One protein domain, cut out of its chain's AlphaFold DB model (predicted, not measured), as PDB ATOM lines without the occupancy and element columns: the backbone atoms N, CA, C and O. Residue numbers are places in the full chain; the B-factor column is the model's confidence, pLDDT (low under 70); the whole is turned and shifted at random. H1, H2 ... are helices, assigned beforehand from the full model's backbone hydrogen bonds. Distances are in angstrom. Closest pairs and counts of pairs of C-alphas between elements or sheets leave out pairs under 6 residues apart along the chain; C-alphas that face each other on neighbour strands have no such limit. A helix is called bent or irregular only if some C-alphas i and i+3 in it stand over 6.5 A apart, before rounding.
ATOM      1  N   GLU A   2     -10.207  -4.971 -33.404       77.94
ATOM      2  CA  GLU A   2      -9.566  -4.259 -32.281       77.94
ATOM      3  C   GLU A   2     -10.488  -3.266 -31.553       77.94
ATOM      4  O   GLU A   2     -10.532  -3.259 -30.330       77.94
ATOM      5  N   ILE A   3     -11.302  -2.489 -32.275       81.81
ATOM      6  CA  ILE A   3     -12.216  -1.495 -31.673       81.81
ATOM      7  C   ILE A   3     -13.239  -2.151 -30.725       81.81
ATOM      8  O   ILE A   3     -13.564  -1.595 -29.676       81.81
ATOM      9  N   ALA A   4     -13.709  -3.359 -31.051       83.94
ATOM     10  CA  ALA A   4     -14.638  -4.108 -30.205       83.94
ATOM     11  C   ALA A   4     -13.969  -4.615 -28.914       83.94
ATOM     12  O   ALA A   4     -14.597  -4.610 -27.858       83.94
ATOM     13  N   LEU A   5     -12.685  -4.994 -28.979       86.75
ATOM     14  CA  LEU A   5     -11.889  -5.379 -27.807       86.75
ATOM     15  C   LEU A   5     -11.642  -4.188 -26.874       86.75
ATOM     16  O   LEU A   5     -11.782  -4.330 -25.661       86.75
ATOM     17  N   TRP A   6     -11.350  -3.005 -27.423       88.50
ATOM     18  CA  TRP A   6     -11.206  -1.774 -26.637       88.50
ATOM     19  C   TRP A   6     -12.505  -1.382 -25.931       88.50
ATOM     20  O   TRP A   6     -12.489  -1.048 -24.749       88.50
ATOM     21  N   PHE A   7     -13.641  -1.477 -26.624       89.06
ATOM     22  CA  PHE A   7     -14.944  -1.188 -26.029       89.06
ATOM     23  C   PHE A   7     -15.290  -2.167 -24.897       89.06
ATOM     24  O   PHE A   7     -15.728  -1.749 -23.825       89.06
ATOM     25  N   LEU A   8     -15.018  -3.464 -25.092       90.75
ATOM     26  CA  LEU A   8     -15.204  -4.484 -24.060       90.75
ATOM     27  C   LEU A   8     -14.296  -4.238 -22.842       90.75
ATOM     28  O   LEU A   8     -14.752  -4.358 -21.705       90.75
ATOM     29  N   ALA A   9     -13.037  -3.849 -23.066       90.25
ATOM     30  CA  ALA A   9     -12.100  -3.517 -21.995       90.25
ATOM     31  C   ALA A   9     -12.578  -2.311 -21.171       90.25
ATOM     32  O   ALA A   9     -12.543  -2.356 -19.942       90.25
ATOM     33  N   ILE A  10     -13.094  -1.263 -21.824       91.94
ATOM     34  CA  ILE A  10     -13.642  -0.080 -21.143       91.94
ATOM     35  C   ILE A  10     -14.854  -0.453 -20.282       91.94
ATOM     36  O   ILE A  10     -14.931  -0.039 -19.126       91.94
ATOM     37  N   ILE A  11     -15.771  -1.280 -20.796       92.56
ATOM     38  CA  ILE A  11     -16.923  -1.765 -20.018       92.56
ATOM     39  C   ILE A  11     -16.456  -2.547 -18.787       92.56
ATOM     40  O   ILE A  11     -16.970  -2.323 -17.692       92.56
ATOM     41  N   PHE A  12     -15.458  -3.420 -18.934       93.94
ATOM     42  CA  PHE A  12     -14.896  -4.167 -17.808       93.94
ATOM     43  C   PHE A  12     -14.291  -3.253 -16.742       93.94
ATOM     44  O   PHE A  12     -14.521  -3.472 -15.555       93.94
ATOM     45  N   VAL A  13     -13.565  -2.210 -17.152       93.94
ATOM     46  CA  VAL A  13     -13.007  -1.213 -16.228       93.94
ATOM     47  C   VAL A  13     -14.126  -0.483 -15.485       93.94
ATOM     48  O   VAL A  13     -14.049  -0.337 -14.268       93.94
ATOM     49  N   ILE A  14     -15.196  -0.086 -16.178       93.00
ATOM     50  CA  ILE A  14     -16.348   0.575 -15.548       93.00
ATOM     51  C   ILE A  14     -17.021  -0.358 -14.534       93.00
ATOM     52  O   ILE A  14     -17.259   0.049 -13.398       93.00
ATOM     53  N   ILE A  15     -17.280  -1.617 -14.900       93.50
ATOM     54  CA  ILE A  15     -17.868  -2.614 -13.992       93.50
ATOM     55  C   ILE A  15     -16.969  -2.817 -12.769       93.50
ATOM     56  O   ILE A  15     -17.457  -2.826 -11.640       93.50
ATOM     57  N   PHE A  16     -15.656  -2.928 -12.971       95.25
ATOM     58  CA  PHE A  16     -14.694  -3.099 -11.887       95.25
ATOM     59  C   PHE A  16     -14.704  -1.912 -10.915       95.25
ATOM     60  O   PHE A  16     -14.738  -2.111  -9.700       95.25
ATOM     61  N   VAL A  17     -14.757  -0.682 -11.436       94.31
ATOM     62  CA  VAL A  17     -14.868   0.536 -10.619       94.31
ATOM     63  C   VAL A  17     -16.178   0.555  -9.827       94.31
ATOM     64  O   VAL A  17     -16.158   0.835  -8.630       94.31
ATOM     65  N   VAL A  18     -17.309   0.202 -10.446       93.06
ATOM     66  CA  VAL A  18     -18.611   0.145  -9.755       93.06
ATOM     67  C   VAL A  18     -18.592  -0.888  -8.625       93.06
ATOM     68  O   VAL A  18     -19.025  -0.588  -7.513       93.06
ATOM     69  N   VAL A  19     -18.045  -2.084  -8.866       93.62
ATOM     70  CA  VAL A  19     -17.915  -3.126  -7.835       93.62
ATOM     71  C   VAL A  19     -17.021  -2.654  -6.687       93.62
ATOM     72  O   VAL A  19     -17.390  -2.824  -5.526       93.62
ATOM     73  N   LEU A  20     -15.890  -2.008  -6.986       93.69
ATOM     74  CA  LEU A  20     -15.005  -1.434  -5.969       93.69
ATOM     75  C   LEU A  20     -15.726  -0.415  -5.082       93.69
ATOM     76  O   LEU A  20     -15.598  -0.481  -3.859       93.69
ATOM     77  N   ILE A  21     -16.514   0.485  -5.674       93.44
ATOM     78  CA  ILE A  21     -17.291   1.485  -4.928       93.44
ATOM     79  C   ILE A  21     -18.307   0.800  -4.005       93.44
ATOM     80  O   ILE A  21     -18.395   1.142  -2.824       93.44
ATOM     81  N   LEU A  22     -19.043  -0.198  -4.507       92.19
ATOM     82  CA  LEU A  22     -20.035  -0.930  -3.713       92.19
ATOM     83  C   LEU A  22     -19.396  -1.687  -2.540       92.19
ATOM     84  O   LEU A  22     -19.898  -1.621  -1.415       92.19
ATOM     85  N   VAL A  23     -18.277  -2.374  -2.784       92.56
ATOM     86  CA  VAL A  23     -17.532  -3.097  -1.744       92.56
ATOM     87  C   VAL A  23     -16.996  -2.125  -0.694       92.56
ATOM     88  O   VAL A  23     -17.148  -2.370   0.504       92.56
ATOM     89  N   TRP A  24     -16.423  -0.997  -1.120       90.81
ATOM     90  CA  TRP A  24     -15.874  -0.000  -0.206       90.81
ATOM     91  C   TRP A  24     -16.955   0.664   0.655       90.81
ATOM     92  O   TRP A  24     -16.768   0.806   1.863       90.81
ATOM     93  N   SER A  25     -18.119   0.979   0.075       88.50
ATOM     94  CA  SER A  25     -19.270   1.512   0.819       88.50
ATOM     95  C   SER A  25     -19.722   0.546   1.916       88.50
ATOM     96  O   SER A  25     -19.862   0.938   3.075       88.50
ATOM     97  N   ARG A  26     -19.884  -0.743   1.584       87.56
ATOM     98  CA  ARG A  26     -20.275  -1.774   2.558       87.56
ATOM     99  C   ARG A  26     -19.224  -1.965   3.646       87.56
ATOM    100  O   ARG A  26     -19.572  -2.066   4.819       87.56
ATOM    101  N   TYR A  27     -17.946  -1.977   3.278       87.44
ATOM    102  CA  TYR A  27     -16.853  -2.088   4.238       87.44
ATOM    103  C   TYR A  27     -16.810  -0.894   5.206       87.44
ATOM    104  O   TYR A  27     -16.647  -1.082   6.411       87.44
ATOM    105  N   SER A  28     -17.018   0.327   4.701       83.38
ATOM    106  CA  SER A  28     -17.069   1.544   5.520       83.38
ATOM    107  C   SER A  28     -18.215   1.507   6.537       83.38
ATOM    108  O   SER A  28     -18.000   1.763   7.723       83.38
ATOM    109  N   GLU A  29     -19.416   1.091   6.118       81.38
ATOM    110  CA  GLU A  29     -20.560   0.920   7.022       81.38
ATOM    111  C   GLU A  29     -20.291  -0.112   8.123       81.38
ATOM    112  O   GLU A  29     -20.627   0.118   9.288       81.38
ATOM    113  N   LEU A  30     -19.683  -1.249   7.775       80.38
ATOM    114  CA  LEU A  30     -19.327  -2.286   8.745       80.38
ATOM    115  C   LEU A  30     -18.302  -1.765   9.756       80.38
ATOM    116  O   LEU A  30     -18.498  -1.914  10.963       80.38
ATOM    117  N   LYS A  31     -17.270  -1.059   9.284       81.12
ATOM    118  CA  LYS A  31     -16.243  -0.459  10.141       81.12
ATOM    119  C   LYS A  31     -16.822   0.608  11.075       81.12
ATOM    120  O   LYS A  31     -16.471   0.648  12.254       81.12
ATOM    121  N   ALA A  32     -17.741   1.440  10.583       76.62
ATOM    122  CA  ALA A  32     -18.445   2.423  11.403       76.62
ATOM    123  C   ALA A  32     -19.302   1.748  12.489       76.62
ATOM    124  O   ALA A  32     -19.296   2.188  13.638       76.62
ATOM    125  N   LYS A  33     -19.994   0.650  12.160       75.44
ATOM    126  CA  LYS A  33     -20.765  -0.141  13.137       75.44
ATOM    127  C   LYS A  33     -19.867  -0.773  14.200       75.44
ATOM    128  O   LYS A  33     -20.221  -0.759  15.374       75.44
ATOM    129  N   GLU A  34     -18.705  -1.298  13.820       76.12
ATOM    130  CA  GLU A  34     -17.740  -1.857  14.773       76.12
ATOM    131  C   GLU A  34     -17.169  -0.800  15.720       76.12
ATOM    132  O   GLU A  34     -17.087  -1.040  16.923       76.12
ATOM    133  N   LEU A  35     -16.798   0.373  15.199       74.88
ATOM    134  CA  LEU A  35     -16.313   1.492  16.010       74.88
ATOM    135  C   LEU A  35     -17.375   1.958  17.009       74.88
ATOM    136  O   LEU A  35     -17.063   2.105  18.188       74.88
ATOM    137  N   LYS A  36     -18.631   2.102  16.567       76.56
ATOM    138  CA  LYS A  36     -19.754   2.432  17.457       76.56
ATOM    139  C   LYS A  36     -19.922   1.393  18.563       76.56
ATOM    140  O   LYS A  36     -19.971   1.756  19.731       76.56
ATOM    141  N   LYS A  37     -19.919   0.098  18.224       75.94
ATOM    142  CA  LYS A  37     -20.009  -0.989  19.217       75.94
ATOM    143  C   LYS A  37     -18.854  -0.971  20.220       75.94
ATOM    144  O   LYS A  37     -19.069  -1.235  21.399       75.94
ATOM    145  N   LYS A  38     -17.635  -0.667  19.764       77.44
ATOM    146  CA  LYS A  38     -16.458  -0.548  20.637       77.44
ATOM    147  C   LYS A  38     -16.565   0.644  21.588       77.44
ATOM    148  O   LYS A  38     -16.223   0.478  22.753       77.44
ATOM    149  N   GLY A  39     -17.053   1.790  21.106       81.69
ATOM    150  CA  GLY A  39     -17.334   2.965  21.939       81.69
ATOM    151  C   GLY A  39     -18.367   2.652  23.018       81.69
ATOM    152  O   GLY A  39     -18.057   2.744  24.198       81.69
ATOM    153  N   LEU A  40     -19.524   2.112  22.622       82.12
ATOM    154  CA  LEU A  40     -20.580   1.707  23.558       82.12
ATOM    155  C   LEU A  40     -20.071   0.735  24.629       82.12
ATOM    156  O   LEU A  40     -20.353   0.891  25.812       82.12
ATOM    157  N   GLY A  41     -19.278  -0.265  24.232       84.69
ATOM    158  CA  GLY A  41     -18.692  -1.213  25.177       84.69
ATOM    159  C   GLY A  41     -17.724  -0.572  26.179       84.69
ATOM    160  O   GLY A  41     -17.587  -1.081  27.291       84.69
ATOM    161  N   HIS A  42     -17.043   0.513  25.806       87.88
ATOM    162  CA  HIS A  42     -16.189   1.270  26.717       87.88
ATOM    163  C   HIS A  42     -17.026   2.039  27.743       87.88
ATOM    164  O   HIS A  42     -16.805   1.857  28.942       87.88
ATOM    165  N   ASP A  43     -18.030   2.780  27.278       88.19
ATOM    166  CA  ASP A  43     -18.903   3.606  28.118       88.19
ATOM    167  C   ASP A  43     -19.649   2.752  29.156       88.19
ATOM    168  O   ASP A  43     -19.645   3.054  30.350       88.19
ATOM    169  N   ILE A  44     -20.186   1.599  28.734       92.06
ATOM    170  CA  ILE A  44     -20.848   0.631  29.625       92.06
ATOM    171  C   ILE A  44     -19.892   0.159  30.728       92.06
ATOM    172  O   ILE A  44     -20.258   0.097  31.903       92.06
ATOM    173  N   ARG A  45     -18.648  -0.188  30.373       91.31
ATOM    174  CA  ARG A  45     -17.649  -0.657  31.349       91.31
ATOM    175  C   ARG A  45     -17.267   0.440  32.332       91.31
ATOM    176  O   ARG A  45     -17.019   0.144  33.503       91.31
ATOM    177  N   GLU A  46     -17.200   1.682  31.868       93.81
ATOM    178  CA  GLU A  46     -16.954   2.839  32.719       93.81
ATOM    179  C   GLU A  46     -18.109   3.059  33.702       93.81
ATOM    180  O   GLU A  46     -17.861   3.153  34.906       93.81
ATOM    181  N   GLN A  47     -19.360   3.008  33.241       93.50
ATOM    182  CA  GLN A  47     -20.550   3.099  34.097       93.50
ATOM    183  C   GLN A  47     -20.603   1.967  35.133       93.50
ATOM    184  O   GLN A  47     -20.771   2.223  36.326       93.50
ATOM    185  N   GLN A  48     -20.352   0.720  34.723       94.25
ATOM    186  CA  GLN A  48     -20.262  -0.437  35.624       94.25
ATOM    187  C   GLN A  48     -19.141  -0.288  36.668       94.25
ATOM    188  O   GLN A  48     -19.274  -0.697  37.827       94.25
ATOM    189  N   LYS A  49     -17.996   0.288  36.283       95.00
ATOM    190  CA  LYS A  49     -16.896   0.586  37.210       95.00
ATOM    191  C   LYS A  49     -17.290   1.691  38.190       95.00
ATOM    192  O   LYS A  49     -17.106   1.503  39.390       95.00
ATOM    193  N   SER A  50     -17.848   2.792  37.693       94.44
ATOM    194  CA  SER A  50     -18.340   3.914  38.496       94.44
ATOM    195  C   SER A  50     -19.367   3.442  39.530       94.44
ATOM    196  O   SER A  50     -19.222   3.715  40.720       94.44
ATOM    197  N   PHE A  51     -20.320   2.603  39.116       95.19
ATOM    198  CA  PHE A  51     -21.322   2.027  40.011       95.19
ATOM    199  C   PHE A  51     -20.705   1.234  41.166       95.19
ATOM    200  O   PHE A  51     -21.067   1.415  42.326       95.19
ATOM    201  N   ARG A  52     -19.721   0.377  40.867       94.31
ATOM    202  CA  ARG A  52     -19.017  -0.401  41.897       94.31
ATOM    203  C   ARG A  52     -18.288   0.489  42.898       94.31
ATOM    204  O   ARG A  52     -18.245   0.145  44.077       94.31
ATOM    205  N   VAL A  53     -17.724   1.607  42.440       94.62
ATOM    206  CA  VAL A  53     -17.071   2.592  43.312       94.62
ATOM    207  C   VAL A  53     -18.098   3.278  44.215       94.62
ATOM    208  O   VAL A  53     -17.856   3.375  45.414       94.62
ATOM    209  N   LEU A  54     -19.261   3.669  43.682       93.88
ATOM    210  CA  LEU A  54     -20.350   4.252  44.478       93.88
ATOM    211  C   LEU A  54     -20.837   3.291  45.569       93.88
ATOM    212  O   LEU A  54     -20.898   3.667  46.738       93.88
ATOM    213  N   LEU A  55     -21.103   2.030  45.217       93.44
ATOM    214  CA  LEU A  55     -21.511   1.010  46.187       93.44
ATOM    215  C   LEU A  55     -20.421   0.723  47.228       93.44
ATOM    216  O   LEU A  55     -20.724   0.476  48.392       93.44
ATOM    217  N   GLN A  56     -19.146   0.750  46.831       93.06
ATOM    218  CA  GLN A  56     -18.042   0.625  47.782       93.06
ATOM    219  C   GLN A  56     -18.021   1.798  48.772       93.06
ATOM    220  O   GLN A  56     -17.785   1.563  49.953       93.06
ATOM    221  N   GLY A  57     -18.291   3.024  48.309       91.44
ATOM    222  CA  GLY A  57     -18.439   4.200  49.169       91.44
ATOM    223  C   GLY A  57     -19.541   4.010  50.209       91.44
ATOM    224  O   GLY A  57     -19.269   4.087  51.401       91.44
ATOM    225  N   LEU A  58     -20.743   3.619  49.774       90.50
ATOM    226  CA  LEU A  58     -21.867   3.353  50.682       90.50
ATOM    227  C   LEU A  58     -21.567   2.267  51.723       90.50
ATOM    228  O   LEU A  58     -22.016   2.353  52.864       90.50
ATOM    229  N   MET A  59     -20.823   1.227  51.336       92.19
ATOM    230  CA  MET A  59     -20.428   0.163  52.258       92.19
ATOM    231  C   MET A  59     -19.415   0.669  53.293       92.19
ATOM    232  O   MET A  59     -19.528   0.335  54.469       92.19
ATOM    233  N   ASN A  60     -18.443   1.489  52.878       91.44
ATOM    234  CA  ASN A  60     -17.477   2.106  53.791       91.44
ATOM    235  C   ASN A  60     -18.167   3.056  54.787       91.44
ATOM    236  O   ASN A  60     -17.777   3.117  55.952       91.44
ATOM    237  N   ASP A  61     -19.234   3.724  54.351       88.94
ATOM    238  CA  ASP A  61     -20.069   4.601  55.178       88.94
ATOM    239  C   ASP A  61     -21.060   3.828  56.073       88.94
ATOM    240  O   ASP A  61     -21.868   4.438  56.768       88.94
ATOM    241  N   HIS A  62     -21.008   2.488  56.074       87.56
ATOM    242  CA  HIS A  62     -21.889   1.594  56.840       87.56
ATOM    243  C   HIS A  62     -23.386   1.762  56.512       87.56
ATOM    244  O   HIS A  62     -24.246   1.366  57.297       87.56
ATOM    245  N   LEU A  63     -23.705   2.309  55.333       87.75
ATOM    246  CA  LEU A  63     -25.082   2.484  54.861       87.75
ATOM    247  C   LEU A  63     -25.630   1.214  54.208       87.75
ATOM    248  O   LEU A  63     -26.834   0.999  54.194       87.75
ATOM    249  N   ILE A  64     -24.758   0.359  53.669       89.62
ATOM    250  CA  ILE A  64     -25.148  -0.935  53.100       89.62
ATOM    251  C   ILE A  64     -24.216  -2.048  53.577       89.62
ATOM    252  O   ILE A  64     -23.014  -1.849  53.755       89.62
ATOM    253  N   ALA A  65     -24.762  -3.253  53.727       89.56
ATOM    254  CA  ALA A  65     -23.981  -4.438  54.056       89.56
ATOM    255  C   ALA A  65     -23.290  -5.031  52.812       89.56
ATOM    256  O   ALA A  65     -23.771  -4.904  51.682       89.56
ATOM    257  N   ALA A  66     -22.187  -5.754  53.027       87.19
ATOM    258  CA  ALA A  66     -21.449  -6.463  51.977       87.19
ATOM    259  C   ALA A  66     -22.311  -7.373  51.065       87.19
ATOM    260  O   ALA A  66     -22.142  -7.282  49.845       87.19
ATOM    261  N   PRO A  67     -23.248  -8.206  51.576       86.38
ATOM    262  CA  PRO A  67     -24.108  -9.016  50.708       86.38
ATOM    263  C   PRO A  67     -25.024  -8.162  49.819       86.38
ATOM    264  O   PRO A  67     -25.198  -8.469  48.641       86.38
ATOM    265  N   HIS A  68     -25.539  -7.039  50.328       89.31
ATOM    266  CA  HIS A  68     -26.423  -6.154  49.558       89.31
ATOM    267  C   HIS A  68     -25.650  -5.423  48.459       89.31
ATOM    268  O   HIS A  68     -26.105  -5.331  47.320       89.31
ATOM    269  N   LYS A  69     -24.420  -4.989  48.767       91.69
ATOM    270  CA  LYS A  69     -23.482  -4.445  47.779       91.69
ATOM    271  C   LYS A  69     -23.235  -5.441  46.644       91.69
ATOM    272  O   LYS A  69     -23.191  -5.041  45.482       91.69
ATOM    273  N   GLN A  70     -23.058  -6.725  46.960       90.44
ATOM    274  CA  GLN A  70     -22.858  -7.754  45.943       90.44
ATOM    275  C   GLN A  70     -24.083  -7.893  45.034       90.44
ATOM    276  O   GLN A  70     -23.903  -7.846  43.817       90.44
ATOM    277  N   GLY A  71     -25.293  -7.993  45.592       89.94
ATOM    278  CA  GLY A  71     -26.535  -8.090  44.812       89.94
ATOM    279  C   GLY A  71     -26.725  -6.900  43.868       89.94
ATOM    280  O   GLY A  71     -26.843  -7.071  42.655       89.94
ATOM    281  N   LEU A  72     -26.618  -5.677  44.395       91.81
ATOM    282  CA  LEU A  72     -26.719  -4.449  43.595       91.81
ATOM    283  C   LEU A  72     -25.626  -4.377  42.517       91.81
ATOM    284  O   LEU A  72     -25.881  -4.018  41.370       91.81
ATOM    285  N   SER A  73     -24.394  -4.763  42.853       92.94
ATOM    286  CA  SER A  73     -23.298  -4.818  41.885       92.94
ATOM    287  C   SER A  73     -23.573  -5.845  40.778       92.94
ATOM    288  O   SER A  73     -23.229  -5.599  39.622       92.94
ATOM    289  N   MET A  74     -24.176  -6.992  41.093       92.12
ATOM    290  CA  MET A  74     -24.530  -8.013  40.102       92.12
ATOM    291  C   MET A  74     -25.612  -7.525  39.141       92.12
ATOM    292  O   MET A  74     -25.451  -7.730  37.941       92.12
ATOM    293  N   LEU A  75     -26.624  -6.806  39.636       93.50
ATOM    294  CA  LEU A  75     -27.685  -6.207  38.820       93.50
ATOM    295  C   LEU A  75     -27.125  -5.395  37.638       93.50
ATOM    296  O   LEU A  75     -27.529  -5.580  36.495       93.50
ATOM    297  N   ILE A  76     -26.142  -4.528  37.881       94.50
ATOM    298  CA  ILE A  76     -25.567  -3.680  36.825       94.50
ATOM    299  C   ILE A  76     -24.503  -4.412  35.991       94.50
ATOM    300  O   ILE A  76     -24.418  -4.228  34.772       94.50
ATOM    301  N   ASN A  77     -23.679  -5.259  36.612       92.88
ATOM    302  CA  ASN A  77     -22.593  -5.934  35.893       92.88
ATOM    303  C   ASN A  77     -23.093  -7.042  34.955       92.88
ATOM    304  O   ASN A  77     -22.491  -7.263  33.904       92.88
ATOM    305  N   ASN A  78     -24.188  -7.716  35.312       93.19
ATOM    306  CA  ASN A  78     -24.710  -8.844  34.546       93.19
ATOM    307  C   ASN A  78     -25.693  -8.426  33.441       93.19
ATOM    308  O   ASN A  78     -26.036  -9.268  32.618       93.19
ATOM    309  N   TYR A  79     -26.108  -7.157  33.356       94.44
ATOM    310  CA  TYR A  79     -27.106  -6.699  32.377       94.44
ATOM    311  C   TYR A  79     -26.807  -7.181  30.946       94.44
ATOM    312  O   TYR A  79     -27.588  -7.920  30.350       94.44
ATOM    313  N   PHE A  80     -25.619  -6.865  30.420       93.56
ATOM    314  CA  PHE A  80     -25.212  -7.242  29.058       93.56
ATOM    315  C   PHE A  80     -24.694  -8.683  28.917       93.56
ATOM    316  O   PHE A  80     -24.257  -9.079  27.838       93.56
ATOM    317  N   VAL A  81     -24.735  -9.476  29.993       92.25
ATOM    318  CA  VAL A  81     -24.581 -10.936  29.906       92.25
ATOM    319  C   VAL A  81     -25.883 -11.558  29.397       92.25
ATOM    320  O   VAL A  81     -25.845 -12.488  28.595       92.25
ATOM    321  N   TYR A  82     -27.028 -11.010  29.819       92.94
ATOM    322  CA  TYR A  82     -28.366 -11.507  29.473       92.94
ATOM    323  C   TYR A  82     -29.063 -10.692  28.384       92.94
ATOM    324  O   TYR A  82     -29.994 -11.190  27.754       92.94
ATOM    325  N   GLN A  83     -28.614  -9.459  28.145       92.12
ATOM    326  CA  GLN A  83     -29.136  -8.574  27.111       92.12
ATOM    327  C   GLN A  83     -28.095  -8.336  26.011       92.12
ATOM    328  O   GLN A  83     -26.949  -7.989  26.308       92.12
ATOM    329  N   PRO A  84     -28.455  -8.468  24.721       89.88
ATOM    330  CA  PRO A  84     -27.533  -8.155  23.638       89.88
ATOM    331  C   PRO A  84     -27.199  -6.658  23.617       89.88
ATOM    332  O   PRO A  84     -28.067  -5.814  23.842       89.88
ATOM    333  N   ILE A  85     -25.950  -6.321  23.286       88.50
ATOM    334  CA  ILE A  85     -25.513  -4.926  23.137       88.50
ATOM    335  C   ILE A  85     -26.098  -4.359  21.837       88.50
ATOM    336  O   ILE A  85     -25.634  -4.670  20.734       88.50
ATOM    337  N   ASN A  86     -27.123  -3.525  21.978       87.00
ATOM    338  CA  ASN A  86     -27.753  -2.740  20.921       87.00
ATOM    339  C   ASN A  86     -28.205  -1.385  21.494       87.00
ATOM    340  O   ASN A  86     -28.266  -1.229  22.711       87.00
ATOM    341  N   ASP A  87     -28.522  -0.418  20.633       86.38
ATOM    342  CA  ASP A  87     -28.833   0.952  21.065       86.38
ATOM    343  C   ASP A  87     -30.054   1.025  22.006       86.38
ATOM    344  O   ASP A  87     -30.069   1.831  22.932       86.38
ATOM    345  N   ILE A  88     -31.044   0.143  21.821       89.38
ATOM    346  CA  ILE A  88     -32.267   0.082  22.641       89.38
ATOM    347  C   ILE A  88     -31.936  -0.408  24.055       89.38
ATOM    348  O   ILE A  88     -32.244   0.253  25.041       89.38
ATOM    349  N   ASN A  89     -31.234  -1.535  24.158       91.81
ATOM    350  CA  ASN A  89     -30.823  -2.129  25.426       91.81
ATOM    351  C   ASN A  89     -29.808  -1.255  26.165       91.81
ATOM    352  O   ASN A  89     -29.784  -1.246  27.389       91.81
ATOM    353  N   VAL A  90     -28.977  -0.502  25.439       91.44
ATOM    354  CA  VAL A  90     -28.126   0.531  26.040       91.44
ATOM    355  C   VAL A  90     -28.970   1.666  26.615       91.44
ATOM    356  O   VAL A  90     -28.676   2.128  27.713       91.44
ATOM    357  N   GLY A  91     -30.032   2.086  25.925       91.00
ATOM    358  CA  GLY A  91     -31.014   3.033  26.460       91.00
ATOM    359  C   GLY A  91     -31.618   2.550  27.780       91.00
ATOM    360  O   GLY A  91     -31.479   3.227  28.795       91.00
ATOM    361  N   HIS A  92     -32.176   1.339  27.796       93.75
ATOM    362  CA  HIS A  92     -32.763   0.748  29.003       93.75
ATOM    363  C   HIS A  92     -31.748   0.545  30.134       93.75
ATOM    364  O   HIS A  92     -32.055   0.781  31.302       93.75
ATOM    365  N   PHE A  93     -30.517   0.146  29.806       95.06
ATOM    366  CA  PHE A  93     -29.434   0.074  30.782       95.06
ATOM    367  C   PHE A  93     -29.144   1.439  31.410       95.06
ATOM    368  O   PHE A  93     -29.000   1.531  32.626       95.06
ATOM    369  N   ASN A  94     -29.069   2.494  30.596       93.94
ATOM    370  CA  ASN A  94     -28.820   3.849  31.076       93.94
ATOM    371  C   ASN A  94     -29.954   4.349  31.971       93.94
ATOM    372  O   ASN A  94     -29.675   4.959  32.996       93.94
ATOM    373  N   GLU A  95     -31.212   4.082  31.619       94.56
ATOM    374  CA  GLU A  95     -32.371   4.409  32.458       94.56
ATOM    375  C   GLU A  95     -32.259   3.728  33.827       94.56
ATOM    376  O   GLU A  95     -32.235   4.411  34.851       94.56
ATOM    377  N   LEU A  96     -32.065   2.404  33.842       95.06
ATOM    378  CA  LEU A  96     -31.882   1.626  35.069       95.06
ATOM    379  C   LEU A  96     -30.709   2.149  35.913       95.06
ATOM    380  O   LEU A  96     -30.842   2.370  37.117       95.06
ATOM    381  N   TYR A  97     -29.555   2.363  35.281       95.19
ATOM    382  CA  TYR A  97     -28.355   2.882  35.929       95.19
ATOM    383  C   TYR A  97     -28.597   4.265  36.542       95.19
ATOM    384  O   TYR A  97     -28.270   4.483  37.709       95.19
ATOM    385  N   ASN A  98     -29.192   5.186  35.785       95.31
ATOM    386  CA  ASN A  98     -29.439   6.554  36.230       95.31
ATOM    387  C   ASN A  98     -30.427   6.598  37.396       95.31
ATOM    388  O   ASN A  98     -30.174   7.321  38.358       95.31
ATOM    389  N   THR A  99     -31.500   5.803  37.355       94.56
ATOM    390  CA  THR A  99     -32.452   5.685  38.469       94.56
ATOM    391  C   THR A  99     -31.752   5.205  39.740       94.56
ATOM    392  O   THR A  99     -31.872   5.836  40.790       94.56
ATOM    393  N   LEU A 100     -30.930   4.155  39.653       94.50
ATOM    394  CA  LEU A 100     -30.192   3.645  40.813       94.50
ATOM    395  C   LEU A 100     -29.163   4.654  41.341       94.50
ATOM    396  O   LEU A 100     -29.073   4.864  42.549       94.50
ATOM    397  N   VAL A 101     -28.403   5.310  40.461       94.69
ATOM    398  CA  VAL A 101     -27.420   6.334  40.856       94.69
ATOM    399  C   VAL A 101     -28.102   7.538  41.501       94.69
ATOM    400  O   VAL A 101     -27.604   8.045  42.505       94.69
ATOM    401  N   LYS A 102     -29.253   7.972  40.979       94.50
ATOM    402  CA  LYS A 102     -30.048   9.056  41.562       94.50
ATOM    403  C   LYS A 102     -30.515   8.696  42.973       94.50
ATOM    404  O   LYS A 102     -30.326   9.495  43.887       94.50
ATOM    405  N   SER A 103     -31.044   7.490  43.174       93.31
ATOM    406  CA  SER A 103     -31.445   7.002  44.501       93.31
ATOM    407  C   SER A 103     -30.256   6.892  45.464       93.31
ATOM    408  O   SER A 103     -30.380   7.232  46.639       93.31
ATOM    409  N   ILE A 104     -29.078   6.480  44.981       93.38
ATOM    410  CA  ILE A 104     -27.841   6.459  45.782       93.38
ATOM    411  C   ILE A 104     -27.423   7.880  46.182       93.38
ATOM    412  O   ILE A 104     -27.018   8.101  47.322       93.38
ATOM    413  N   GLY A 105     -27.533   8.844  45.262       91.75
ATOM    414  CA  GLY A 105     -27.288  10.259  45.545       91.75
ATOM    415  C   GLY A 105     -28.188  10.766  46.669       91.75
ATOM    416  O   GLY A 105     -27.687  11.272  47.668       91.75
ATOM    417  N   LYS A 106     -29.498  10.505  46.567       91.38
ATOM    418  CA  LYS A 106     -30.480  10.833  47.611       91.38
ATOM    419  C   LYS A 106     -30.119  10.219  48.969       91.38
ATOM    420  O   LYS A 106     -30.142  10.922  49.971       91.38
ATOM    421  N   LEU A 107     -29.717   8.944  49.016       90.56
ATOM    422  CA  LEU A 107     -29.261   8.299  50.257       90.56
ATOM    423  C   LEU A 107     -28.036   9.000  50.862       90.56
ATOM    424  O   LEU A 107     -27.959   9.202  52.074       90.56
ATOM    425  N   ARG A 108     -27.052   9.353  50.032       88.75
ATOM    426  CA  ARG A 108     -25.819   9.989  50.505       88.75
ATOM    427  C   ARG A 108     -26.077  11.398  51.039       88.75
ATOM    428  O   ARG A 108     -25.487  11.771  52.059       88.75
ATOM    429  N   ASP A 109     -26.945  12.136  50.360       89.75
ATOM    430  CA  ASP A 109     -27.209  13.549  50.615       89.75
ATOM    431  C   ASP A 109     -28.302  13.753  51.693       89.75
ATOM    432  O   ASP A 109     -28.423  14.844  52.246       89.75
ATOM    433  N   ALA A 110     -29.054  12.703  52.055       87.50
ATOM    434  CA  ALA A 110     -30.074  12.749  53.104       87.50
ATOM    435  C   ALA A 110     -29.496  13.046  54.508       87.50
ATOM    436  O   ALA A 110     -28.354  12.686  54.804       87.50
ATOM    437  N   PRO A 111     -30.276  13.633  55.435       84.94
ATOM    438  CA  PRO A 111     -29.855  13.826  56.825       84.94
ATOM    439  C   PRO A 111     -29.655  12.489  57.555       84.94
ATOM    440  O   PRO A 111     -30.363  11.518  57.287       84.94
ATOM    441  N   HIS A 112     -28.740  12.436  58.532       82.75
ATOM    442  CA  HIS A 112     -28.397  11.200  59.260       82.75
ATOM    443  C   HIS A 112     -29.602  10.439  59.834       82.75
ATOM    444  O   HIS A 112     -29.604   9.211  59.801       82.75
ATOM    445  N   SER A 113     -30.627  11.149  60.310       80.75
ATOM    446  CA  SER A 113     -31.852  10.553  60.855       80.75
ATOM    447  C   SER A 113     -32.662   9.761  59.823       80.75
ATOM    448  O   SER A 113     -33.332   8.803  60.193       80.75
ATOM    449  N   ASN A 114     -32.567  10.098  58.534       85.38
ATOM    450  CA  ASN A 114     -33.310   9.432  57.460       85.38
ATOM    451  C   ASN A 114     -32.441   8.520  56.591       85.38
ATOM    452  O   ASN A 114     -32.955   7.613  55.938       85.38
ATOM    453  N   LYS A 115     -31.109   8.675  56.645       88.25
ATOM    454  CA  LYS A 115     -30.170   7.747  55.992       88.25
ATOM    455  C   LYS A 115     -30.445   6.291  56.359       88.25
ATOM    456  O   LYS A 115     -30.326   5.431  55.496       88.25
ATOM    457  N   VAL A 116     -30.830   6.017  57.607       87.75
ATOM    458  CA  VAL A 116     -31.151   4.657  58.072       87.75
ATOM    459  C   VAL A 116     -32.393   4.110  57.366       87.75
ATOM    460  O   VAL A 116     -32.350   3.001  56.844       87.75
ATOM    461  N   ASN A 117     -33.474   4.889  57.278       88.44
ATOM    462  CA  ASN A 117     -34.709   4.448  56.621       88.44
ATOM    463  C   ASN A 117     -34.497   4.229  55.120       88.44
ATOM    464  O   ASN A 117     -34.943   3.230  54.559       88.44
ATOM    465  N   ILE A 118     -33.756   5.129  54.472       89.50
ATOM    466  CA  ILE A 118     -33.416   4.995  53.053       89.50
ATOM    467  C   ILE A 118     -32.496   3.781  52.841       89.50
ATOM    468  O   ILE A 118     -32.694   3.015  51.902       89.50
ATOM    469  N   ALA A 119     -31.529   3.543  53.731       90.50
ATOM    470  CA  ALA A 119     -30.679   2.352  53.693       90.50
ATOM    471  C   ALA A 119     -31.483   1.047  53.823       90.50
ATOM    472  O   ALA A 119     -31.154   0.061  53.162       90.50
ATOM    473  N   VAL A 120     -32.558   1.042  54.618       91.00
ATOM    474  CA  VAL A 120     -33.490  -0.095  54.700       91.00
ATOM    475  C   VAL A 120     -34.189  -0.331  53.359       91.00
ATOM    476  O   VAL A 120     -34.231  -1.471  52.914       91.00
ATOM    477  N   ALA A 121     -34.621   0.710  52.643       91.44
ATOM    478  CA  ALA A 121     -35.194   0.538  51.301       91.44
ATOM    479  C   ALA A 121     -34.188  -0.089  50.307       91.44
ATOM    480  O   ALA A 121     -34.537  -0.951  49.502       91.44
ATOM    481  N   PHE A 122     -32.904   0.278  50.397       92.00
ATOM    482  CA  PHE A 122     -31.843  -0.386  49.624       92.00
ATOM    483  C   PHE A 122     -31.618  -1.842  50.046       92.00
ATOM    484  O   PHE A 122     -31.257  -2.677  49.212       92.00
ATOM    485  N   HIS A 123     -31.800  -2.155  51.328       90.56
ATOM    486  CA  HIS A 123     -31.739  -3.524  51.822       90.56
ATOM    487  C   HIS A 123     -32.886  -4.373  51.269       90.56
ATOM    488  O   HIS A 123     -32.617  -5.464  50.768       90.56
ATOM    489  N   GLU A 124     -34.117  -3.864  51.317       90.88
ATOM    490  CA  GLU A 124     -35.311  -4.514  50.762       90.88
ATOM    491  C   GLU A 124     -35.116  -4.823  49.276       90.88
ATOM    492  O   GLU A 124     -35.226  -5.980  48.875       90.88
ATOM    493  N   LEU A 125     -34.664  -3.836  48.490       92.00
ATOM    494  CA  LEU A 125     -34.316  -4.056  47.086       92.00
ATOM    495  C   LEU A 125     -33.296  -5.191  46.929       92.00
ATOM    496  O   LEU A 125     -33.459  -6.066  46.084       92.00
ATOM    497  N   ALA A 126     -32.228  -5.193  47.727       89.88
ATOM    498  CA  ALA A 126     -31.186  -6.206  47.617       89.88
ATOM    499  C   ALA A 126     -31.664  -7.625  47.976       89.88
ATOM    500  O   ALA A 126     -31.055  -8.584  47.505       89.88
ATOM    501  N   LEU A 127     -32.717  -7.763  48.788       89.88
ATOM    502  CA  LEU A 127     -33.341  -9.050  49.111       89.88
ATOM    503  C   LEU A 127     -34.229  -9.576  47.980       89.88
ATOM    504  O   LEU A 127     -34.356 -10.787  47.822       89.88
ATOM    505  N   GLU A 128     -34.822  -8.683  47.191       90.56
ATOM    506  CA  GLU A 128     -35.632  -9.045  46.023       90.56
ATOM    507  C   GLU A 128     -34.775  -9.422  44.806       90.56
ATOM    508  O   GLU A 128     -35.258 -10.050  43.860       90.56
ATOM    509  N   LEU A 129     -33.485  -9.071  44.825       92.06
ATOM    510  CA  LEU A 129     -32.560  -9.435  43.762       92.06
ATOM    511  C   LEU A 129     -32.201 -10.926  43.799       92.06
ATOM    512  O   LEU A 129     -31.961 -11.494  44.869       92.06
ATOM    513  N   PRO A 130     -32.050 -11.565  42.624       89.50
ATOM    514  CA  PRO A 130     -31.563 -12.929  42.569       89.50
ATOM    515  C   PRO A 130     -30.152 -13.043  43.163       89.50
ATOM    516  O   PRO A 130     -29.248 -12.264  42.838       89.50
ATOM    517  N   ILE A 131     -29.968 -14.046  44.023       86.00
ATOM    518  CA  ILE A 131     -28.703 -14.302  44.726       86.00
ATOM    519  C   ILE A 131     -27.666 -14.888  43.765       86.00
ATOM    520  O   ILE A 131     -26.491 -14.515  43.803       86.00
ATOM    521  N   ASN A 132     -28.092 -15.808  42.896       86.06
ATOM    522  CA  ASN A 132     -27.202 -16.471  41.955       86.06
ATOM    523  C   ASN A 132     -27.260 -15.797  40.593       86.06
ATOM    524  O   ASN A 132     -28.327 -15.435  40.100       86.06
ATOM    525  N   THR A 133     -26.113 -15.737  39.920       82.56
ATOM    526  CA  THR A 133     -26.038 -15.253  38.538       82.56
ATOM    527  C   THR A 133     -26.977 -16.034  37.615       82.56
ATOM    528  O   THR A 133     -27.604 -15.428  36.762       82.56
ATOM    529  N   SER A 134     -27.145 -17.348  37.815       85.38
ATOM    530  CA  SER A 134     -28.019 -18.210  36.997       85.38
ATOM    531  C   SER A 134     -29.483 -17.786  36.958       85.38
ATOM    532  O   SER A 134     -30.175 -18.111  35.998       85.38
ATOM    533  N   ASP A 135     -29.937 -17.086  37.991       87.56
ATOM    534  CA  ASP A 135     -31.344 -16.745  38.185       87.56
ATOM    535  C   ASP A 135     -31.694 -15.422  37.479       87.56
ATOM    536  O   ASP A 135     -32.863 -15.086  37.288       87.56
ATOM    537  N   TYR A 136     -30.675 -14.685  37.019       92.06
ATOM    538  CA  TYR A 136     -30.853 -13.561  36.111       92.06
ATOM    539  C   TYR A 136     -31.216 -14.069  34.714       92.06
ATOM    540  O   TYR A 136     -30.699 -15.072  34.224       92.06
ATOM    541  N   SER A 137     -32.108 -13.346  34.044       93.69
ATOM    542  CA  SER A 137     -32.582 -13.687  32.706       93.69
ATOM    543  C   SER A 137     -32.883 -12.430  31.900       93.69
ATOM    544  O   SER A 137     -32.966 -11.328  32.442       93.69
ATOM    545  N   ALA A 138     -33.084 -12.587  30.590       92.31
ATOM    546  CA  ALA A 138     -33.509 -11.473  29.752       92.31
ATOM    547  C   ALA A 138     -34.842 -10.868  30.242       92.31
ATOM    548  O   ALA A 138     -34.960  -9.650  30.335       92.31
ATOM    549  N   HIS A 139     -35.803 -11.713  30.632       92.69
ATOM    550  CA  HIS A 139     -37.096 -11.287  31.178       92.69
ATOM    551  C   HIS A 139     -36.941 -10.468  32.467       92.69
ATOM    552  O   HIS A 139     -37.546  -9.409  32.600       92.69
ATOM    553  N   PHE A 140     -36.052 -10.896  33.370       94.50
ATOM    554  CA  PHE A 140     -35.751 -10.137  34.582       94.50
ATOM    555  C   PHE A 140     -35.296  -8.706  34.262       94.50
ATOM    556  O   PHE A 140     -35.788  -7.764  34.869       94.50
ATOM    557  N   TYR A 141     -34.404  -8.519  33.286       95.00
ATOM    558  CA  TYR A 141     -33.900  -7.187  32.934       95.00
ATOM    559  C   TYR A 141     -34.875  -6.312  32.147       95.00
ATOM    560  O   TYR A 141     -34.700  -5.095  32.141       95.00
ATOM    561  N   LEU A 142     -35.855  -6.911  31.469       90.56
ATOM    562  CA  LEU A 142     -36.861  -6.168  30.712       90.56
ATOM    563  C   LEU A 142     -38.013  -5.705  31.602       90.56
ATOM    564  O   LEU A 142     -38.442  -4.565  31.474       90.56
ATOM    565  N   ASP A 143     -38.459  -6.557  32.526       91.38
ATOM    566  CA  ASP A 143     -39.703  -6.314  33.260       91.38
ATOM    567  C   ASP A 143     -39.463  -6.064  34.755       91.38
ATOM    568  O   ASP A 143     -39.982  -5.107  35.329       91.38
ATOM    569  N   ILE A 144     -38.636  -6.893  35.397       93.50
ATOM    570  CA  ILE A 144     -38.496  -6.904  36.860       93.50
ATOM    571  C   ILE A 144     -37.510  -5.828  37.329       93.50
ATOM    572  O   ILE A 144     -37.853  -5.001  38.165       93.50
ATOM    573  N   ALA A 145     -36.293  -5.791  36.786       93.69
ATOM    574  CA  ALA A 145     -35.255  -4.854  37.214       93.69
ATOM    575  C   ALA A 145     -35.671  -3.373  37.102       93.69
ATOM    576  O   ALA A 145     -35.431  -2.634  38.061       93.69
ATOM    577  N   PRO A 146     -36.308  -2.912  36.004       93.69
ATOM    578  CA  PRO A 146     -36.792  -1.536  35.922       93.69
ATOM    579  C   PRO A 146     -37.886  -1.246  36.953       93.69
ATOM    580  O   PRO A 146     -37.846  -0.207  37.607       93.69
ATOM    581  N   MET A 147     -38.825  -2.181  37.150       94.00
ATOM    582  CA  MET A 147     -39.876  -2.062  38.164       94.00
ATOM    583  C   MET A 147     -39.277  -1.904  39.565       94.00
ATOM    584  O   MET A 147     -39.652  -0.983  40.284       94.00
ATOM    585  N   LEU A 148     -38.314  -2.753  39.926       93.88
ATOM    586  CA  LEU A 148     -37.618  -2.701  41.210       93.88
ATOM    587  C   LEU A 148     -36.877  -1.372  41.425       93.88
ATOM    588  O   LEU A 148     -36.915  -0.796  42.511       93.88
ATOM    589  N   ALA A 149     -36.228  -0.846  40.385       93.69
ATOM    590  CA  ALA A 149     -35.531   0.435  40.467       93.69
ATOM    591  C   ALA A 149     -36.492   1.617  40.664       93.69
ATOM    592  O   ALA A 149     -36.201   2.512  41.458       93.69
ATOM    593  N   VAL A 150     -37.644   1.605  39.985       93.62
ATOM    594  CA  VAL A 150     -38.696   2.621  40.155       93.62
ATOM    595  C   VAL A 150     -39.341   2.521  41.537       93.62
ATOM    596  O   VAL A 150     -39.563   3.541  42.182       93.62
ATOM    597  N   GLN A 151     -39.606   1.307  42.028       93.62
ATOM    598  CA  GLN A 151     -40.113   1.097  43.387       93.62
ATOM    599  C   GLN A 151     -39.145   1.646  44.435       93.62
ATOM    600  O   GLN A 151     -39.581   2.360  45.338       93.62
ATOM    601  N   LEU A 152     -37.841   1.391  44.278       93.88
ATOM    602  CA  LEU A 152     -36.827   1.994  45.135       93.88
ATOM    603  C   LEU A 152     -36.886   3.523  45.055       93.88
ATOM    604  O   LEU A 152     -36.941   4.170  46.092       93.88
ATOM    605  N   GLU A 153     -36.863   4.109  43.856       93.12
ATOM    606  CA  GLU A 153     -36.889   5.568  43.697       93.12
ATOM    607  C   GLU A 153     -38.102   6.199  44.391       93.12
ATOM    608  O   GLU A 153     -37.926   7.125  45.184       93.12
ATOM    609  N   ASN A 154     -39.296   5.649  44.159       92.94
ATOM    610  CA  ASN A 154     -40.530   6.103  44.794       92.94
ATOM    611  C   ASN A 154     -40.447   5.984  46.315       92.94
ATOM    612  O   ASN A 154     -40.798   6.920  47.027       92.94
ATOM    613  N   ARG A 155     -39.925   4.862  46.826       92.31
ATOM    614  CA  ARG A 155     -39.781   4.649  48.266       92.31
ATOM    615  C   ARG A 155     -38.818   5.646  48.897       92.31
ATOM    616  O   ARG A 155     -39.089   6.159  49.978       92.31
ATOM    617  N   VAL A 156     -37.702   5.938  48.231       91.62
ATOM    618  CA  VAL A 156     -36.750   6.953  48.696       91.62
ATOM    619  C   VAL A 156     -37.397   8.338  48.704       91.62
ATOM    620  O   VAL A 156     -37.228   9.068  49.678       91.62
ATOM    621  N   ASP A 157     -38.165   8.690  47.673       90.69
ATOM    622  CA  ASP A 157     -38.862   9.980  47.611       90.69
ATOM    623  C   ASP A 157     -39.934  10.118  48.695       90.69
ATOM    624  O   ASP A 157     -39.992  11.145  49.372       90.69
ATOM    625  N   GLU A 158     -40.721   9.070  48.940       90.44
ATOM    626  CA  GLU A 158     -41.690   9.031  50.039       90.44
ATOM    627  C   GLU A 158     -41.022   9.272  51.397       90.44
ATOM    628  O   GLU A 158     -41.516  10.066  52.200       90.44
ATOM    629  N   LEU A 159     -39.887   8.616  51.656       89.25
ATOM    630  CA  LEU A 159     -39.154   8.751  52.916       89.25
ATOM    631  C   LEU A 159     -38.554  10.149  53.101       89.25
ATOM    632  O   LEU A 159     -38.445  10.625  54.231       89.25
ATOM    633  N   ILE A 160     -38.157  10.819  52.019       87.25
ATOM    634  CA  ILE A 160     -37.664  12.202  52.075       87.25
ATOM    635  C   ILE A 160     -38.815  13.155  52.408       87.25
ATOM    636  O   ILE A 160     -38.705  13.935  53.353       87.25
ATOM    637  N   VAL A 161     -39.946  13.037  51.708       87.88
ATOM    638  CA  VAL A 161     -41.122  13.894  51.936       87.88
ATOM    639  C   VAL A 161     -41.683  13.715  53.350       87.88
ATOM    640  O   VAL A 161     -42.015  14.697  54.011       87.88
ATOM    641  N   GLN A 162     -41.754  12.478  53.854       84.31
ATOM    642  CA  GLN A 162     -42.210  12.212  55.224       84.31
ATOM    643  C   GLN A 162     -41.323  12.895  56.270       84.31
ATOM    644  O   GLN A 162     -41.830  13.428  57.256       84.31
ATOM    645  N   GLN A 163     -40.007  12.922  56.053       81.25
ATOM    646  CA  GLN A 163     -39.087  13.595  56.962       81.25
ATOM    647  C   GLN A 163     -39.295  15.115  56.970       81.25
ATOM    648  O   GLN A 163     -39.288  15.720  58.042       81.25
ATOM    649  N   GLU A 164     -39.484  15.729  55.802       80.88
ATOM    650  CA  GLU A 164     -39.741  17.169  55.689       80.88
ATOM    651  C   GLU A 164     -41.038  17.564  56.409       80.88
ATOM    652  O   GLU A 164     -41.071  18.559  57.134       80.88
ATOM    653  N   GLN A 165     -42.084  16.742  56.285       81.06
ATOM    654  CA  GLN A 165     -43.352  16.952  56.985       81.06
ATOM    655  C   GLN A 165     -43.200  16.843  58.506       81.06
ATOM    656  O   GLN A 165     -43.694  17.711  59.224       81.06
ATOM    657  N   MET A 166     -42.477  15.831  59.002       74.88
ATOM    658  CA  MET A 166     -42.227  15.669  60.440       74.88
ATOM    659  C   MET A 166     -41.389  16.819  61.015       74.88
ATOM    660  O   MET A 166     -41.699  17.323  62.095       74.88
ATOM    661  N   ALA A 167     -40.365  17.270  60.283       74.38
ATOM    662  CA  ALA A 167     -39.530  18.401  60.683       74.38
ATOM    663  C   ALA A 167     -40.332  19.711  60.730       74.38
ATOM    664  O   ALA A 167     -40.197  20.478  61.680       74.38
ATOM    665  N   SER A 168     -41.216  19.935  59.751       73.75
ATOM    666  CA  SER A 168     -42.104  21.097  59.761       73.75
ATOM    667  C   SER A 168     -43.096  21.052  60.923       73.75
ATOM    668  O   SER A 168     -43.300  22.087  61.540       73.75
ATOM    669  N   SER A 169     -43.684  19.897  61.260       69.56
ATOM    670  CA  SER A 169     -44.614  19.800  62.396       69.56
ATOM    671  C   SER A 169     -43.940  19.963  63.760       69.56
ATOM    672  O   SER A 169     -44.558  20.512  64.662       69.56
ATOM    673  N   ALA A 170     -42.682  19.535  63.917       64.56
ATOM    674  CA  ALA A 170     -41.947  19.695  65.176       64.56
ATOM    675  C   ALA A 170     -41.616  21.171  65.472       64.56
ATOM    676  O   ALA A 170     -41.701  21.594  66.618       64.56
ATOM    677  N   SER A 171     -41.335  21.964  64.431       61.62
ATOM    678  CA  SER A 171     -41.081  23.407  64.546       61.62
ATOM    679  C   SER A 171     -42.277  24.208  65.076       61.62
ATOM    680  O   SER A 171     -42.066  25.246  65.686       61.62
ATOM    681  N   TYR A 172     -43.514  23.757  64.838       58.59
ATOM    682  CA  TYR A 172     -44.715  24.450  65.326       58.59
ATOM    683  C   TYR A 172     -45.039  24.125  66.791       58.59
ATOM    684  O   TYR A 172     -45.681  24.923  67.459       58.59
ATOM    685  N   VAL A 173     -44.595  22.971  67.299       58.84
ATOM    686  CA  VAL A 173     -44.841  22.567  68.694       58.84
ATOM    687  C   VAL A 173     -43.894  23.296  69.655       58.84
ATOM    688  O   VAL A 173     -44.307  23.663  70.749       58.84
ATOM    689  N   GLU A 174     -42.651  23.566  69.241       57.56
ATOM    690  CA  GLU A 174     -41.694  24.322  70.066       57.56
ATOM    691  C   GLU A 174     -42.063  25.816  70.193       57.56
ATOM    692  O   GLU A 174     -41.832  26.400  71.248       57.56
ATOM    693  N   GLU A 175     -42.693  26.429  69.181       55.75
ATOM    694  CA  GLU A 175     -43.167  27.824  69.274       55.75
ATOM    695  C   GLU A 175     -44.405  27.980  70.185       55.75
ATOM    696  O   GLU A 175     -44.536  29.004  70.854       55.75
ATOM    697  N   GLU A 176     -45.289  26.976  70.276       53.62
ATOM    698  CA  GLU A 176     -46.452  27.027  71.183       53.62
ATOM    699  C   GLU A 176     -46.069  26.798  72.661       53.62
ATOM    700  O   GLU A 176     -46.639  27.441  73.546       53.62
ATOM    701  N   GLU A 177     -45.078  25.943  72.957       52.78
ATOM    702  CA  GLU A 177     -44.626  25.712  74.341       52.78
ATOM    703  C   GLU A 177     -43.860  26.915  74.933       52.78
ATOM    704  O   GLU A 177     -43.933  27.151  76.143       52.78
ATOM    705  N   GLU A 178     -43.170  27.725  74.119       51.94
ATOM    706  CA  GLU A 178     -42.502  28.944  74.608       51.94
ATOM    707  C   GLU A 178     -43.484  30.095  74.921       51.94
ATOM    708  O   GLU A 178     -43.212  30.894  75.825       51.94
ATOM    709  N   GLU A 179     -44.650  30.169  74.265       51.84
ATOM    710  CA  GLU A 179     -45.675  31.178  74.585       51.84
ATOM    711  C   GLU A 179     -46.474  30.857  75.868       51.84
ATOM    712  O   GLU A 179     -46.917  31.780  76.559       51.84
TER     713      GLU A 179
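What this domain is: This is residues 2 to 179 of the 214 residues of an uncharacterized protein of Psychrosphaera sp. MTZ26 (UniProt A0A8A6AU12). A compact helical body has two single-helix arms sticking out at opposite ends: residues 2 to 35 of H1, the longer arm, and residues 164 to 179 of H6. In the body, H4, H5 and H6 form an up-and-down bundle, each running against the one before it, and H2 with the last part of H1 packs on it as a helical hairpin. The printed part has 178 residues with six named helices, H1 to H6 in order, and no named strand, and its class is all helix. The whole is extended, with a radius of gyration of the C-alphas of 27.6 A and spans of 117 by 41 by 28 A, the length coming from the arms.

Where its parts are: H1, residues 2 to 60, runs 86.7 A from C-alpha 2 at (-9.566, -4.259, -32.281) to C-alpha 60 at (-17.477, 2.106, 53.791). H2 is residues 66 to 77, 16.1 A long, and H3 is residues 79 to 82, 5.8 A. H4, residues 87 to 109, is 32.2 A long. H5, residues 112 to 128, is 25.2 A long and only just irregular: C-alphas 113 and 116 are 6.6 A apart. H6, residues 138 to 179, runs 63.1 A to C-alpha 179 at (-45.675, 31.178, 74.585); it has a kink of 33 degrees near residue 145 and is only just irregular, with C-alphas 142 and 145 6.8 A apart.

How they stand to each other: In the bundle, H4 and H5 are a hairpin and touch, their closest C-alphas being those of Leu 107 and Lys 115, 5.8 A apart. Their shallow tilt of 34 degrees is only just short of steep. H5 and H6, also a hairpin, touch at a shallow tilt of 22 degrees, with the closest C-alphas, Ile 118 and Val 156, 5.8 A apart. H6 touches H4 with residues 145 to 156 alone, closest at the C-alphas of Ser 103 and Glu 153, 5.7 A. H2 touches H5 at a steep tilt of 63 degrees, closest at the C-alphas of His 68 and Ala 126, 5.1 A. H1 and H2 are a hairpin at a shallow tilt of 15 degrees; they touch, closest at the C-alphas of Gln 48 and Asn 77, 6.0 A, H1 with residues 48 to 59 alone. H1 and H4 only just touch, with 3 pairs of C-alphas within 8 A, the closest being Phe 51 and Val 101, 7.5 A. H3 and H6 only just touch, also with 3 such pairs, closest at Tyr 82 and Ala 138, 5.2 A. H1 is apart from H3, H5 and H6. In H1 and H4 every O i to N i+4 pair is within hydrogen-bond range; in H2 7 of 8 are, in H5 11 of 13, in H6 30 of 38, and H3 is too short for such a pair.

The domain as a whole: The C-alphas of Glu 2 and Glu 179, the two farthest apart, are 118.2 A apart. Without the free stretches, the body of 128 residues spans 45 by 26 by 26 A. The printed part has no cut and no long link. The mean pLDDT of the printed part is 87.6, and residues 169 to 179 are under 70.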